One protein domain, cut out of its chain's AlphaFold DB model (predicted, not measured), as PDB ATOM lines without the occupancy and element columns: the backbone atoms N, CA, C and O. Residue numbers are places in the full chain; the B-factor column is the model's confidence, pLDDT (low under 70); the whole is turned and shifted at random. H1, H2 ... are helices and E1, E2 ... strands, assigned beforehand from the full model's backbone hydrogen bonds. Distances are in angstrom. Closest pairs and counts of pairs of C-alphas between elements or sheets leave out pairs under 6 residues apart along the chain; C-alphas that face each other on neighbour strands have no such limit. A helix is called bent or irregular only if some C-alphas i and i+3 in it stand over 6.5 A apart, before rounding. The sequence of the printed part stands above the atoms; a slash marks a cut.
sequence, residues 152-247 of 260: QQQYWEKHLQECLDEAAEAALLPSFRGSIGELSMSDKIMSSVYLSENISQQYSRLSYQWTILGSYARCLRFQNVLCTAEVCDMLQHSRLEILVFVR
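AT A GLANCE: This is residues 152 to 247 of the 260 residues of an uncharacterized protein of Triticum turgidum subsp. durum (UniProt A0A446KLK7). Picture a pair of helices in the middle, the long H1 and the shorter H4, side by side and running opposite ways, with a small parallel ribbon of E1 and E2 and the helix H5 along one side of this pair. On the other side, the short helices H2 and H3 and the link between them make a looser loop, and residues 172 to 186 lead into it from the far end of H1. The printed part has 96 residues, in the order H1, H2, H3, H4, E1, H5, E2; the sheet's order is E1, E2, parallel, and the class is mostly helix. The whole is compact, with a radius of gyration of the C-alphas of 12.7 A and spans of 35 by 35 by 20 A.

HOW THE PARTS SIT: Start with H1, residues 152 to 171. With its residues 159 to 163 alone it only just touches H2, residues 187 to 191, with 3 pairs of C-alphas within 8 A; the closest, Cys 163 and Ile 189, are 7.4 A apart. H3, residues 201 to 204, is close to H2 but not clearly touching; their closest C-alphas, Met 190 and Ser 204, are 6.6 A apart. H4, residues 206 to 216, touches H1, the closest C-alphas being Glu 157 and Tyr 216 at 5.5 A, at a shallow tilt of 32 degrees, opposite ways. Next look at E1, residues 219 to 223: its closest C-alpha to H1 is that of Gln 223, 6.3 A from that of Ala 168. H5, residues 229 to 235, touches H4, with the C-alphas of Trp 210 and Met 234 closest at 6.7 A, at a steep tilt of 44 degrees, the same way. E2, residues 242 to 246, is parallel to E1 at 17 degrees; N 220 and O 242 are 2.9 A apart and N 244 and O 220 are 2.8 A apart, both within hydrogen-bond range. E1, H5 and E2 form a strand-helix-strand unit, two parallel strands joined through a helix, with a right-handed crossover. H1 and H5 are apart. Every O i to N i+4 pair is within hydrogen-bond range in H1, H2 and H5, and 5 of 7 are in H4; H3 is too short for such a pair.

IN THESE COORDINATES: Find C-alpha 152 at (-29.897, 31.735, -32.781); from there H1 runs 28.5 A to C-alpha 171 at (-20.700, 23.697, -7.080). H2 and H3 have five and four residues. H4 measures 14.3 A and is irregular: C-alphas 212 and 215 are 7.6 A apart. E1 measures 13.5 A, H5 9.9 A, and E2 13.0 A, ending at C-alpha 246 at (-10.930, 22.809, -18.437).

THE WHOLE: The two C-alphas farthest apart are those of Gln 152 and Pro 174, at 36.1 A. The printed part has no cut, and its one long link is H1 to H2. The mean pLDDT of the printed part is 85.8; look for values under 70 at residues 196 to 199 and 225 to 227.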
ATOM      1  N   GLN A 152     -29.026  32.392 -33.758       92.75
ATOM      2  CA  GLN A 152     -29.897  31.735 -32.781       92.75
ATOM      3  C   GLN A 152     -29.126  30.627 -32.060       92.75
ATOM      4  O   GLN A 152     -29.055  30.607 -30.830       92.75
ATOM      5  N   GLN A 153     -28.480  29.754 -32.839       92.25
ATOM      6  CA  GLN A 153     -27.627  28.688 -32.322       92.25
ATOM      7  C   GLN A 153     -26.510  29.250 -31.431       92.25
ATOM      8  O   GLN A 153     -26.329  28.778 -30.308       92.25
ATOM      9  N   GLN A 154     -25.787  30.281 -31.886       91.88
ATOM     10  CA  GLN A 154     -24.709  30.886 -31.093       91.88
ATOM     11  C   GLN A 154     -25.207  31.564 -29.814       91.88
ATOM     12  O   GLN A 154     -24.544  31.480 -28.777       91.88
ATOM     13  N   TYR A 155     -26.357  32.240 -29.864       94.50
ATOM     14  CA  TYR A 155     -26.938  32.900 -28.699       94.50
ATOM     15  C   TYR A 155     -27.257  31.888 -27.599       94.50
ATOM     16  O   TYR A 155     -26.837  32.064 -26.450       94.50
ATOM     17  N   TRP A 156     -27.973  30.817 -27.950       95.00
ATOM     18  CA  TRP A 156     -28.404  29.825 -26.971       95.00
ATOM     19  C   TRP A 156     -27.264  28.973 -26.446       95.00
ATOM     20  O   TRP A 156     -27.188  28.761 -25.238       95.00
ATOM     21  N   GLU A 157     -26.333  28.568 -27.306       94.31
ATOM     22  CA  GLU A 157     -25.134  27.855 -26.871       94.31
ATOM     23  C   GLU A 157     -24.325  28.685 -25.868       94.31
ATOM     24  O   GLU A 157     -23.956  28.196 -24.798       94.31
ATOM     25  N   LYS A 158     -24.122  29.977 -26.149       94.62
ATOM     26  CA  LYS A 158     -23.402  30.870 -25.237       94.62
ATOM     27  C   LYS A 158     -24.160  31.112 -23.931       94.62
ATOM     28  O   LYS A 158     -23.536  31.166 -22.873       94.62
ATOM     29  N   HIS A 159     -25.487  31.229 -23.970       95.12
ATOM     30  CA  HIS A 159     -26.298  31.331 -22.754       95.12
ATOM     31  C   HIS A 159     -26.202  30.060 -21.894       95.12
ATOM     32  O   HIS A 159     -26.001  30.169 -20.685       95.12
ATOM     33  N   LEU A 160     -26.283  28.870 -22.499       93.94
ATOM     34  CA  LEU A 160     -26.108  27.594 -21.797       93.94
ATOM     35  C   LEU A 160     -24.710  27.471 -21.188       93.94
ATOM     36  O   LEU A 160     -24.572  27.006 -20.057       93.94
ATOM     37  N   GLN A 161     -23.683  27.942 -21.899       93.38
ATOM     38  CA  GLN A 161     -22.321  27.993 -21.381       93.38
ATOM     39  C   GLN A 161     -22.207  28.891 -20.140       93.38
ATOM     40  O   GLN A 161     -21.554  28.499 -19.178       93.38
ATOM     41  N   GLU A 162     -22.850  30.064 -20.124       94.12
ATOM     42  CA  GLU A 162     -22.877  30.927 -18.931       94.12
ATOM     43  C   GLU A 162     -23.613  30.270 -17.760       94.12
ATOM     44  O   GLU A 162     -23.149  30.367 -16.625       94.12
ATOM     45  N   CYS A 163     -24.717  29.563 -18.027       93.12
ATOM     46  CA  CYS A 163     -25.443  28.821 -16.996       93.12
ATOM     47  C   CYS A 163     -24.569  27.718 -16.377       93.12
ATOM     48  O   CYS A 163     -24.527  27.563 -15.158       93.12
ATOM     49  N   LEU A 164     -23.831  26.972 -17.205       91.44
ATOM     50  CA  LEU A 164     -22.887  25.962 -16.725       91.44
ATOM     51  C   LEU A 164     -21.711  26.559 -15.965       91.44
ATOM     52  O   LEU A 164     -21.309  26.000 -14.950       91.44
ATOM     53  N   ASP A 165     -21.146  27.662 -16.456       91.31
ATOM     54  CA  ASP A 165     -20.033  28.334 -15.790       91.31
ATOM     55  C   ASP A 165     -20.471  28.824 -14.396       91.31
ATOM     56  O   ASP A 165     -19.754  28.614 -13.419       91.31
ATOM     57  N   GLU A 166     -21.675  29.391 -14.265       92.06
ATOM     58  CA  GLU A 166     -22.222  29.798 -12.966       92.06
ATOM     59  C   GLU A 166     -22.506  28.595 -12.052       92.06
ATOM     60  O   GLU A 166     -22.145  28.608 -10.872       92.06
ATOM     61  N   ALA A 167     -23.088  27.525 -12.598       90.81
ATOM     62  CA  ALA A 167     -23.318  26.290 -11.858       90.81
ATOM     63  C   ALA A 167     -22.007  25.657 -11.364       90.81
ATOM     64  O   ALA A 167     -21.949  25.159 -10.239       90.81
ATOM     65  N   ALA A 168     -20.942  25.716 -12.170       88.81
ATOM     66  CA  ALA A 168     -19.618  25.223 -11.805       88.81
ATOM     67  C   ALA A 168     -19.028  26.001 -10.628       88.81
ATOM     68  O   ALA A 168     -18.536  25.397  -9.675       88.81
ATOM     69  N   GLU A 169     -19.105  27.330 -10.667       89.50
ATOM     70  CA  GLU A 169     -18.632  28.183  -9.574       89.50
ATOM     71  C   GLU A 169     -19.445  27.957  -8.290       89.50
ATOM     72  O   GLU A 169     -18.875  27.879  -7.200       89.50
ATOM     73  N   ALA A 170     -20.763  27.766  -8.396       89.44
ATOM     74  CA  ALA A 170     -21.607  27.444  -7.248       89.44
ATOM     75  C   ALA A 170     -21.281  26.063  -6.649       89.44
ATOM     76  O   ALA A 170     -21.210  25.923  -5.426       89.44
ATOM     77  N   ALA A 171     -21.044  25.057  -7.495       87.12
ATOM     78  CA  ALA A 171     -20.700  23.697  -7.080       87.12
ATOM     79  C   ALA A 171     -19.317  23.593  -6.410       87.12
ATOM     80  O   ALA A 171     -19.089  22.685  -5.612       87.12
ATOM     81  N   LEU A 172     -18.406  24.533  -6.687       85.19
ATOM     82  CA  LEU A 172     -17.095  24.613  -6.037       85.19
ATOM     83  C   LEU A 172     -17.148  25.090  -4.581       85.19
ATOM     84  O   LEU A 172     -16.174  24.921  -3.838       85.19
ATOM     85  N   LEU A 173     -18.244  25.720  -4.154       85.38
ATOM     86  CA  LEU A 173     -18.343  26.254  -2.802       85.38
ATOM     87  C   LEU A 173     -18.418  25.107  -1.778       85.38
ATOM     88  O   LEU A 173     -19.235  24.203  -1.937       85.38
ATOM     89  N   PRO A 174     -17.676  25.164  -0.652       82.38
ATOM     90  CA  PRO A 174     -17.724  24.123   0.387       82.38
ATOM     91  C   PRO A 174     -19.115  23.886   1.000       82.38
ATOM     92  O   PRO A 174     -19.354  22.872   1.657       82.38
ATOM     93  N   SER A 175     -20.026  24.847   0.837       82.25
ATOM     94  CA  SER A 175     -21.418  24.775   1.280       82.25
ATOM     95  C   SER A 175     -22.336  24.031   0.312       82.25
ATOM     96  O   SER A 175     -23.477  23.746   0.676       82.25
ATOM     97  N   PHE A 176     -21.884  23.731  -0.907       83.94
ATOM     98  CA  PHE A 176     -22.690  23.024  -1.890       83.94
ATOM     99  C   PHE A 176     -22.942  21.581  -1.435       83.94
ATOM    100  O   PHE A 176     -22.022  20.801  -1.193       83.94
ATOM    101  N   ARG A 177     -24.220  21.231  -1.281       73.00
ATOM    102  CA  ARG A 177     -24.691  19.874  -0.947       73.00
ATOM    103  C   ARG A 177     -25.870  19.445  -1.826       73.00
ATOM    104  O   ARG A 177     -26.627  18.559  -1.439       73.00
ATOM    105  N   GLY A 178     -26.063  20.137  -2.947       78.81
ATOM    106  CA  GLY A 178     -27.223  19.994  -3.820       78.81
ATOM    107  C   GLY A 178     -26.934  19.188  -5.080       78.81
ATOM    108  O   GLY A 178     -25.828  18.690  -5.281       78.81
ATOM    109  N   SER A 179     -27.953  19.086  -5.926       86.50
ATOM    110  CA  SER A 179     -27.826  18.605  -7.301       86.50
ATOM    111  C   SER A 179     -27.560  19.802  -8.221       86.50
ATOM    112  O   SER A 179     -28.037  20.912  -7.964       86.50
ATOM    113  N   ILE A 180     -26.745  19.598  -9.254       88.06
ATOM    114  CA  ILE A 180     -26.319  20.655 -10.184       88.06
ATOM    115  C   ILE A 180     -27.520  21.207 -10.967       88.06
ATOM    116  O   ILE A 180     -27.656  22.417 -11.128       88.06
ATOM    117  N   GLY A 181     -28.438  20.341 -11.390       85.88
ATOM    118  CA  GLY A 181     -29.674  20.687 -12.083       85.88
ATOM    119  C   GLY A 181     -30.661  21.502 -11.240       85.88
ATOM    120  O   GLY A 181     -31.486  22.224 -11.806       85.88
ATOM    121  N   GLU A 182     -30.564  21.441  -9.910       90.12
ATOM    122  CA  GLU A 182     -31.386  22.235  -8.985       90.12
ATOM    123  C   GLU A 182     -30.843  23.645  -8.736       90.12
ATOM    124  O   GLU A 182     -31.532  24.471  -8.131       90.12
ATOM    125  N   LEU A 183     -29.622  23.943  -9.189       90.94
ATOM    126  CA  LEU A 183     -29.047  25.274  -9.042       90.94
ATOM    127  C   LEU A 183     -29.898  26.298  -9.794       90.94
ATOM    128  O   LEU A 183     -30.237  26.118 -10.965       90.94
ATOM    129  N   SER A 184     -30.252  27.370  -9.091       91.44
ATOM    130  CA  SER A 184     -30.983  28.504  -9.655       91.44
ATOM    131  C   SER A 184     -29.982  29.500 -10.231       91.44
ATOM    132  O   SER A 184     -29.091  29.949  -9.511       91.44
ATOM    133  N   MET A 185     -30.130  29.822 -11.513       91.75
ATOM    134  CA  MET A 185     -29.321  30.822 -12.201       91.75
ATOM    135  C   MET A 185     -29.645  32.218 -11.680       91.75
ATOM    136  O   MET A 185     -30.792  32.528 -11.351       91.75
ATOM    137  N   SER A 186     -28.627  33.066 -11.629       91.50
ATOM    138  CA  SER A 186     -28.719  34.423 -11.125       91.50
ATOM    139  C   SER A 186     -29.690  35.272 -11.939       91.50
ATOM    140  O   SER A 186     -29.847  35.104 -13.154       91.50
ATOM    141  N   ASP A 187     -30.271  36.276 -11.280       88.69
ATOM    142  CA  ASP A 187     -31.151  37.250 -11.931       88.69
ATOM    143  C   ASP A 187     -30.474  37.912 -13.132       88.69
ATOM    144  O   ASP A 187     -31.138  38.211 -14.112       88.69
ATOM    145  N   LYS A 188     -29.144  38.078 -13.106       89.69
ATOM    146  CA  LYS A 188     -28.371  38.623 -14.229       89.69
ATOM    147  C   LYS A 188     -28.484  37.753 -15.486       89.69
ATOM    148  O   LYS A 188     -28.667  38.288 -16.581       89.69
ATOM    149  N   ILE A 189     -28.338  36.433 -15.347       90.88
ATOM    150  CA  ILE A 189     -28.489  35.493 -16.465       90.88
ATOM    151  C   ILE A 189     -29.955  35.458 -16.897       90.88
ATOM    152  O   ILE A 189     -30.253  35.573 -18.085       90.88
ATOM    153  N   MET A 190     -30.877  35.371 -15.942       90.38
ATOM    154  CA  MET A 190     -32.300  35.203 -16.233       90.38
ATOM    155  C   MET A 190     -32.935  36.448 -16.868       90.38
ATOM    156  O   MET A 190     -33.632  36.329 -17.878       90.38
ATOM    157  N   SER A 191     -32.626  37.648 -16.371       88.19
ATOM    158  CA  SER A 191     -33.145  38.919 -16.897       88.19
ATOM    159  C   SER A 191     -32.670  39.213 -18.318       88.19
ATOM    160  O   SER A 191     -33.272  40.019 -19.023       88.19
ATOM    161  N   SER A 192     -31.567  38.592 -18.742       88.25
ATOM    162  CA  SER A 192     -31.052  38.737 -20.104       88.25
ATOM    163  C   SER A 192     -31.868  37.960 -21.144       88.25
ATOM    164  O   SER A 192     -31.765  38.251 -22.334       88.25
ATOM    165  N   VAL A 193     -32.681  36.993 -20.700       89.81
ATOM    166  CA  VAL A 193     -33.454  36.083 -21.557       89.81
ATOM    167  C   VAL A 193     -34.957  36.301 -21.424       89.81
ATOM    168  O   VAL A 193     -35.673  36.314 -22.427       89.81
ATOM    169  N   TYR A 194     -35.427  36.501 -20.197       83.44
ATOM    170  CA  TYR A 194     -36.826  36.720 -19.869       83.44
ATOM    171  C   TYR A 194     -36.935  38.153 -19.347       83.44
ATOM    172  O   TYR A 194     -36.525  38.451 -18.229       83.44
ATOM    173  N   LEU A 195     -37.440  39.071 -20.169       71.88
ATOM    174  CA  LEU A 195     -37.631  40.476 -19.794       71.88
ATOM    175  C   LEU A 195     -38.840  40.601 -18.840       71.88
ATOM    176  O   LEU A 195     -39.884  41.129 -19.213       71.88
ATOM    177  N   SER A 196     -38.726  40.043 -17.631       66.56
ATOM    178  CA  SER A 196     -39.771  40.007 -16.604       66.56
ATOM    179  C   SER A 196     -39.175  40.126 -15.205       66.56
ATOM    180  O   SER A 196     -38.166  39.499 -14.893       66.56
ATOM    181  N   GLU A 197     -39.835  40.905 -14.347       60.81
ATOM    182  CA  GLU A 197     -39.454  41.095 -12.942       60.81
ATOM    183  C   GLU A 197     -39.860  39.910 -12.045       60.81
ATOM    184  O   GLU A 197     -39.366  39.794 -10.930       60.81
ATOM    185  N   ASN A 198     -40.744  39.021 -12.519       64.69
ATOM    186  CA  ASN A 198     -41.310  37.921 -11.731       64.69
ATOM    187  C   ASN A 198     -41.213  36.587 -12.477       64.69
ATOM    188  O   ASN A 198     -42.218  35.935 -12.763       64.69
ATOM    189  N   ILE A 199     -39.993  36.185 -12.822       67.75
ATOM    190  CA  ILE A 199     -39.740  34.855 -13.372       67.75
ATOM    191  C   ILE A 199     -39.948  33.843 -12.241       67.75
ATOM    192  O   ILE A 199     -39.333  33.954 -11.180       67.75
ATOM    193  N   SER A 200     -40.818  32.849 -12.441       73.62
ATOM    194  CA  SER A 200     -40.960  31.777 -11.448       73.62
ATOM    195  C   SER A 200     -39.615  31.077 -11.242       73.62
ATOM    196  O   SER A 200     -38.913  30.757 -12.202       73.62
ATOM    197  N   GLN A 201     -39.272  30.794  -9.985       75.25
ATOM    198  CA  GLN A 201     -38.006  30.163  -9.603       75.25
ATOM    199  C   GLN A 201     -37.748  28.849 -10.360       75.25
ATOM    200  O   GLN A 201     -36.600  28.507 -10.632       75.25
ATOM    201  N   GLN A 202     -38.807  28.144 -10.771       79.19
ATOM    202  CA  GLN A 202     -38.693  26.933 -11.586       79.19
ATOM    203  C   GLN A 202     -37.985  27.184 -12.921       79.19
ATOM    204  O   GLN A 202     -37.156  26.373 -13.320       79.19
ATOM    205  N   TYR A 203     -38.244  28.325 -13.568       83.75
ATOM    206  CA  TYR A 203     -37.578  28.685 -14.817       83.75
ATOM    207  C   TYR A 203     -36.088  28.949 -14.598       83.75
ATOM    208  O   TYR A 203     -35.293  28.658 -15.475       83.75
ATOM    209  N   SER A 204     -35.673  29.448 -13.430       87.94
ATOM    210  CA  SER A 204     -34.249  29.705 -13.158       87.94
ATOM    211  C   SER A 204     -33.407  28.445 -12.942       87.94
ATOM    212  O   SER A 204     -32.185  28.540 -12.927       87.94
ATOM    213  N   ARG A 205     -34.017  27.263 -12.777       91.56
ATOM    214  CA  ARG A 205     -33.268  26.021 -12.541       91.56
ATOM    215  C   ARG A 205     -32.472  25.621 -13.777       91.56
ATOM    216  O   ARG A 205     -32.998  25.615 -14.889       91.56
ATOM    217  N   LEU A 206     -31.228  25.202 -13.570       91.12
ATOM    218  CA  LEU A 206     -30.354  24.754 -14.652       91.12
ATOM    219  C   LEU A 206     -30.968  23.587 -15.443       91.12
ATOM    220  O   LEU A 206     -30.969  23.611 -16.671       91.12
ATOM    221  N   SER A 207     -31.537  22.597 -14.752       90.38
ATOM    222  CA  SER A 207     -32.236  21.458 -15.374       90.38
ATOM    223  C   SER A 207     -33.383  21.897 -16.286       90.38
ATOM    224  O   SER A 207     -33.584  21.336 -17.365       90.38
ATOM    225  N   TYR A 208     -34.111  22.937 -15.882       90.31
ATOM    226  CA  TYR A 208     -35.191  23.504 -16.674       90.31
ATOM    227  C   TYR A 208     -34.659  24.183 -17.941       90.31
ATOM    228  O   TYR A 208     -35.136  23.886 -19.037       90.31
ATOM    229  N   GLN A 209     -33.631  25.033 -17.816       90.88
ATOM    230  CA  GLN A 209     -32.984  25.653 -18.981       90.88
ATOM    231  C   GLN A 209     -32.469  24.592 -19.960       90.88
ATOM    232  O   GLN A 209     -32.653  24.719 -21.168       90.88
ATOM    233  N   TRP A 210     -31.908  23.499 -19.439       90.44
ATOM    234  CA  TRP A 210     -31.427  22.388 -20.254       90.44
ATOM    235  C   TRP A 210     -32.533  21.636 -20.984       90.44
ATOM    236  O   TRP A 210     -32.361  21.236 -22.129       90.44
ATOM    237  N   THR A 211     -33.683  21.465 -20.340       89.94
ATOM    238  CA  THR A 211     -34.824  20.771 -20.944       89.94
ATOM    239  C   THR A 211     -35.335  21.521 -22.175       89.94
ATOM    240  O   THR A 211     -35.722  20.898 -23.158       89.94
ATOM    241  N   ILE A 212     -35.319  22.855 -22.137       89.12
ATOM    242  CA  ILE A 212     -35.871  23.680 -23.219       89.12
ATOM    243  C   ILE A 212     -34.831  24.015 -24.278       89.12
ATOM    244  O   ILE A 212     -35.123  23.986 -25.468       89.12
ATOM    245  N   LEU A 213     -33.620  24.358 -23.848       91.25
ATOM    246  CA  LEU A 213     -32.589  24.898 -24.727       91.25
ATOM    247  C   LEU A 213     -31.485  23.883 -25.021       91.25
ATOM    248  O   LEU A 213     -30.663  24.121 -25.897       91.25
ATOM    249  N   GLY A 214     -31.456  22.737 -24.337       89.81
ATOM    250  CA  GLY A 214     -30.361  21.767 -24.411       89.81
ATOM    251  C   GLY A 214     -30.079  21.234 -25.814       89.81
ATOM    252  O   GLY A 214     -28.947  20.837 -26.080       89.81
ATOM    253  N   SER A 215     -31.041  21.289 -26.742       90.81
ATOM    254  CA  SER A 215     -30.819  20.948 -28.154       90.81
ATOM    255  C   SER A 215     -29.823  21.874 -28.861       90.81
ATOM    256  O   SER A 215     -29.230  21.461 -29.857       90.81
ATOM    257  N   TYR A 216     -29.630  23.094 -28.349       92.12
ATOM    258  CA  TYR A 216     -28.643  24.062 -28.828       92.12
ATOM    259  C   TYR A 216     -27.238  23.810 -28.279       92.12
ATOM    260  O   TYR A 216     -26.293  24.419 -28.760       92.12
ATOM    261  N   ALA A 217     -27.044  22.923 -27.306       91.62
ATOM    262  CA  ALA A 217     -25.702  22.595 -26.839       91.62
ATOM    263  C   ALA A 217     -24.970  21.713 -27.867       91.62
ATOM    264  O   ALA A 217     -25.108  20.488 -27.831       91.62
ATOM    265  N   ARG A 218     -24.190  22.329 -28.770       91.31
ATOM    266  CA  ARG A 218     -23.288  21.621 -29.694       91.31
ATOM    267  C   ARG A 218     -21.852  21.673 -29.203       91.31
ATOM    268  O   ARG A 218     -21.188  20.643 -29.173       91.31
ATOM    269  N   CYS A 219     -21.395  22.845 -28.781       90.25
ATOM    270  CA  CYS A 219     -20.046  23.068 -28.284       90.25
ATOM    271  C   CYS A 219     -20.096  23.592 -26.849       90.25
ATOM    272  O   CYS A 219     -20.511  24.723 -26.610       90.25
ATOM    273  N   LEU A 220     -19.649  22.787 -25.885       89.44
ATOM    274  CA  LEU A 220     -19.612  23.177 -24.475       89.44
ATOM    275  C   LEU A 220     -18.219  23.046 -23.882       89.44
ATOM    276  O   LEU A 220     -17.399  22.229 -24.297       89.44
ATOM    277  N   ARG A 221     -17.974  23.841 -22.846       88.94
ATOM    278  CA  ARG A 221     -16.761  23.821 -22.044       88.94
ATOM    279  C   ARG A 221     -17.106  23.577 -20.584       88.94
ATOM    280  O   ARG A 221     -17.771  24.390 -19.954       88.94
ATOM    281  N   PHE A 222     -16.616  22.489 -20.013       86.50
ATOM    282  CA  PHE A 222     -16.831  22.168 -18.607       86.50
ATOM    283  C   PHE A 222     -15.652  22.649 -17.777       86.50
ATOM    284  O   PHE A 222     -14.512  22.247 -18.009       86.50
ATOM    285  N   GLN A 223     -15.930  23.501 -16.793       79.62
ATOM    286  CA  GLN A 223     -14.938  23.938 -15.818       79.62
ATOM    287  C   GLN A 223     -14.981  23.053 -14.572       79.62
ATOM    288  O   GLN A 223     -16.050  22.644 -14.130       79.62
ATOM    289  N   ASN A 224     -13.804  22.783 -14.000       70.44
ATOM    290  CA  ASN A 224     -13.633  22.146 -12.689       70.44
ATOM    291  C   ASN A 224     -14.295  20.756 -12.547       70.44
ATOM    292  O   ASN A 224     -14.649  20.347 -11.447       70.44
ATOM    293  N   VAL A 225     -14.414  20.023 -13.663       62.44
ATOM    294  CA  VAL A 225     -14.956  18.653 -13.756       62.44
ATOM    295  C   VAL A 225     -16.343  18.519 -13.110       62.44
ATOM    296  O   VAL A 225     -16.537  17.801 -12.134       62.44
ATOM    297  N   LEU A 226     -17.349  19.140 -13.727       66.50
ATOM    298  CA  LEU A 226     -18.763  18.793 -13.526       66.50
ATOM    299  C   LEU A 226     -19.125  17.473 -14.239       66.50
ATOM    300  O   LEU A 226     -20.057  17.413 -15.034       66.50
ATOM    301  N   CYS A 227     -18.355  16.407 -14.005       67.50
ATOM    302  CA  CYS A 227     -18.598  15.086 -14.594       67.50
ATOM    303  C   CYS A 227     -19.341  14.190 -13.604       67.50
ATOM    304  O   CYS A 227     -18.801  13.198 -13.115       67.50
ATOM    305  N   THR A 228     -20.571  14.568 -13.272       76.31
ATOM    306  CA  THR A 228     -21.482  13.727 -12.489       76.31
ATOM    307  C   THR A 228     -22.431  12.984 -13.428       76.31
ATOM    308  O   THR A 228     -22.716  13.457 -14.528       76.31
ATOM    309  N   ALA A 229     -22.956  11.834 -12.989       82.31
ATOM    310  CA  ALA A 229     -23.988  11.111 -13.741       82.31
ATOM    311  C   ALA A 229     -25.194  12.014 -14.053       82.31
ATOM    312  O   ALA A 229     -25.718  11.994 -15.157       82.31
ATOM    313  N   GLU A 230     -25.538  12.889 -13.110       85.94
ATOM    314  CA  GLU A 230     -26.588  13.891 -13.258       85.94
ATOM    315  C   GLU A 230     -26.376  14.817 -14.468       85.94
ATOM    316  O   GLU A 230     -27.300  15.051 -15.243       85.94
ATOM    317  N   VAL A 231     -25.159  15.336 -14.658       83.69
ATOM    318  CA  VAL A 231     -24.863  16.206 -15.805       83.69
ATOM    319  C   VAL A 231     -24.900  15.403 -17.104       83.69
ATOM    320  O   VAL A 231     -25.387  15.906 -18.112       83.69
ATOM    321  N   CYS A 232     -24.455  14.143 -17.094       83.50
ATOM    322  CA  CYS A 232     -24.597  13.262 -18.255       83.50
ATOM    323  C   CYS A 232     -26.068  13.046 -18.640       83.50
ATOM    324  O   CYS A 232     -26.389  13.122 -19.825       83.50
ATOM    325  N   ASP A 233     -26.949  12.832 -17.661       86.56
ATOM    326  CA  ASP A 233     -28.388  12.667 -17.892       86.56
ATOM    327  C   ASP A 233     -29.001  13.943 -18.491       86.56
ATOM    328  O   ASP A 233     -29.766  13.878 -19.452       86.56
ATOM    329  N   MET A 234     -28.603  15.124 -18.002       86.81
ATOM    330  CA  MET A 234     -29.036  16.400 -18.587       86.81
ATOM    331  C   MET A 234     -28.584  16.557 -20.047       86.81
ATOM    332  O   MET A 234     -29.353  17.009 -20.893       86.81
ATOM    333  N   LEU A 235     -27.351  16.156 -20.363       87.00
ATOM    334  CA  LEU A 235     -26.789  16.248 -21.712       87.00
ATOM    335  C   LEU A 235     -27.365  15.223 -22.702       87.00
ATOM    336  O   LEU A 235     -27.090  15.325 -23.896       87.00
ATOM    337  N   GLN A 236     -28.159  14.247 -22.252       86.00
ATOM    338  CA  GLN A 236     -28.615  13.128 -23.085       86.00
ATOM    339  C   GLN A 236     -29.410  13.569 -24.328       86.00
ATOM    340  O   GLN A 236     -29.387  12.891 -25.356       86.00
ATOM    341  N   HIS A 237     -30.097  14.710 -24.250       81.31
ATOM    342  CA  HIS A 237     -30.889  15.274 -25.349       81.31
ATOM    343  C   HIS A 237     -30.169  16.385 -26.125       81.31
ATOM    344  O   HIS A 237     -30.737  16.971 -27.049       81.31
ATOM    345  N   SER A 238     -28.918  16.677 -25.772       87.94
ATOM    346  CA  SER A 238     -28.111  17.684 -26.447       87.94
ATOM    347  C   SER A 238     -27.515  17.158 -27.750       87.94
ATOM    348  O   SER A 238     -27.222  15.974 -27.905       87.94
ATOM    349  N   ARG A 239     -27.293  18.062 -28.707       89.50
ATOM    350  CA  ARG A 239     -26.638  17.759 -29.988       89.50
ATOM    351  C   ARG A 239     -25.129  17.967 -29.887       89.50
ATOM    352  O   ARG A 239     -24.546  18.635 -30.736       89.50
ATOM    353  N   LEU A 240     -24.521  17.446 -28.821       88.94
ATOM    354  CA  LEU A 240     -23.112  17.685 -28.529       88.94
ATOM    355  C   LEU A 240     -22.225  17.158 -29.654       88.94
ATOM    356  O   LEU A 240     -22.270  15.984 -30.009       88.94
ATOM    357  N   GLU A 241     -21.403  18.055 -30.177       90.69
ATOM    358  CA  GLU A 241     -20.372  17.801 -31.179       90.69
ATOM    359  C   GLU A 241     -18.981  18.033 -30.599       90.69
ATOM    360  O   GLU A 241     -18.024  17.405 -31.029       90.69
ATOM    361  N   ILE A 242     -18.854  18.960 -29.643       87.12
ATOM    362  CA  ILE A 242     -17.588  19.299 -29.004       87.12
ATOM    363  C   ILE A 242     -17.831  19.504 -27.511       87.12
ATOM    364  O   ILE A 242     -18.662  20.314 -27.098       87.12
ATOM    365  N   LEU A 243     -17.055  18.810 -26.684       87.62
ATOM    366  CA  LEU A 243     -17.047  19.002 -25.239       87.62
ATOM    367  C   LEU A 243     -15.610  19.194 -24.766       87.62
ATOM    368  O   LEU A 243     -14.810  18.274 -24.860       87.62
ATOM    369  N   VAL A 244     -15.280  20.379 -24.259       86.50
ATOM    370  CA  VAL A 244     -13.932  20.724 -23.794       86.50
ATOM    371  C   VAL A 244     -13.895  20.735 -22.276       86.50
ATOM    372  O   VAL A 244     -14.590  21.514 -21.634       86.50
ATOM    373  N   PHE A 245     -13.019  19.942 -21.677       83.94
ATOM    374  CA  PHE A 245     -12.796  19.987 -20.235       83.94
ATOM    375  C   PHE A 245     -11.658  20.944 -19.888       83.94
ATOM    376  O   PHE A 245     -10.581  20.905 -20.483       83.94
ATOM    377  N   VAL A 246     -11.885  21.802 -18.898       80.50
ATOM    378  CA  VAL A 246     -10.930  22.809 -18.437       80.50
ATOM    379  C   VAL A 246     -10.752  22.694 -16.930       80.50
ATOM    380  O   VAL A 246     -11.713  22.496 -16.188       80.50
ATOM    381  N   ARG A 247      -9.497  22.835 -16.477       73.19
ATOM    382  CA  ARG A 247      -9.085  22.663 -15.071       73.19
ATOM    383  C   ARG A 247      -9.427  21.267 -14.525       73.19
ATOM    384  O   ARG A 247      -9.971  21.136 -13.434       73.19
TER     385      ARG A 247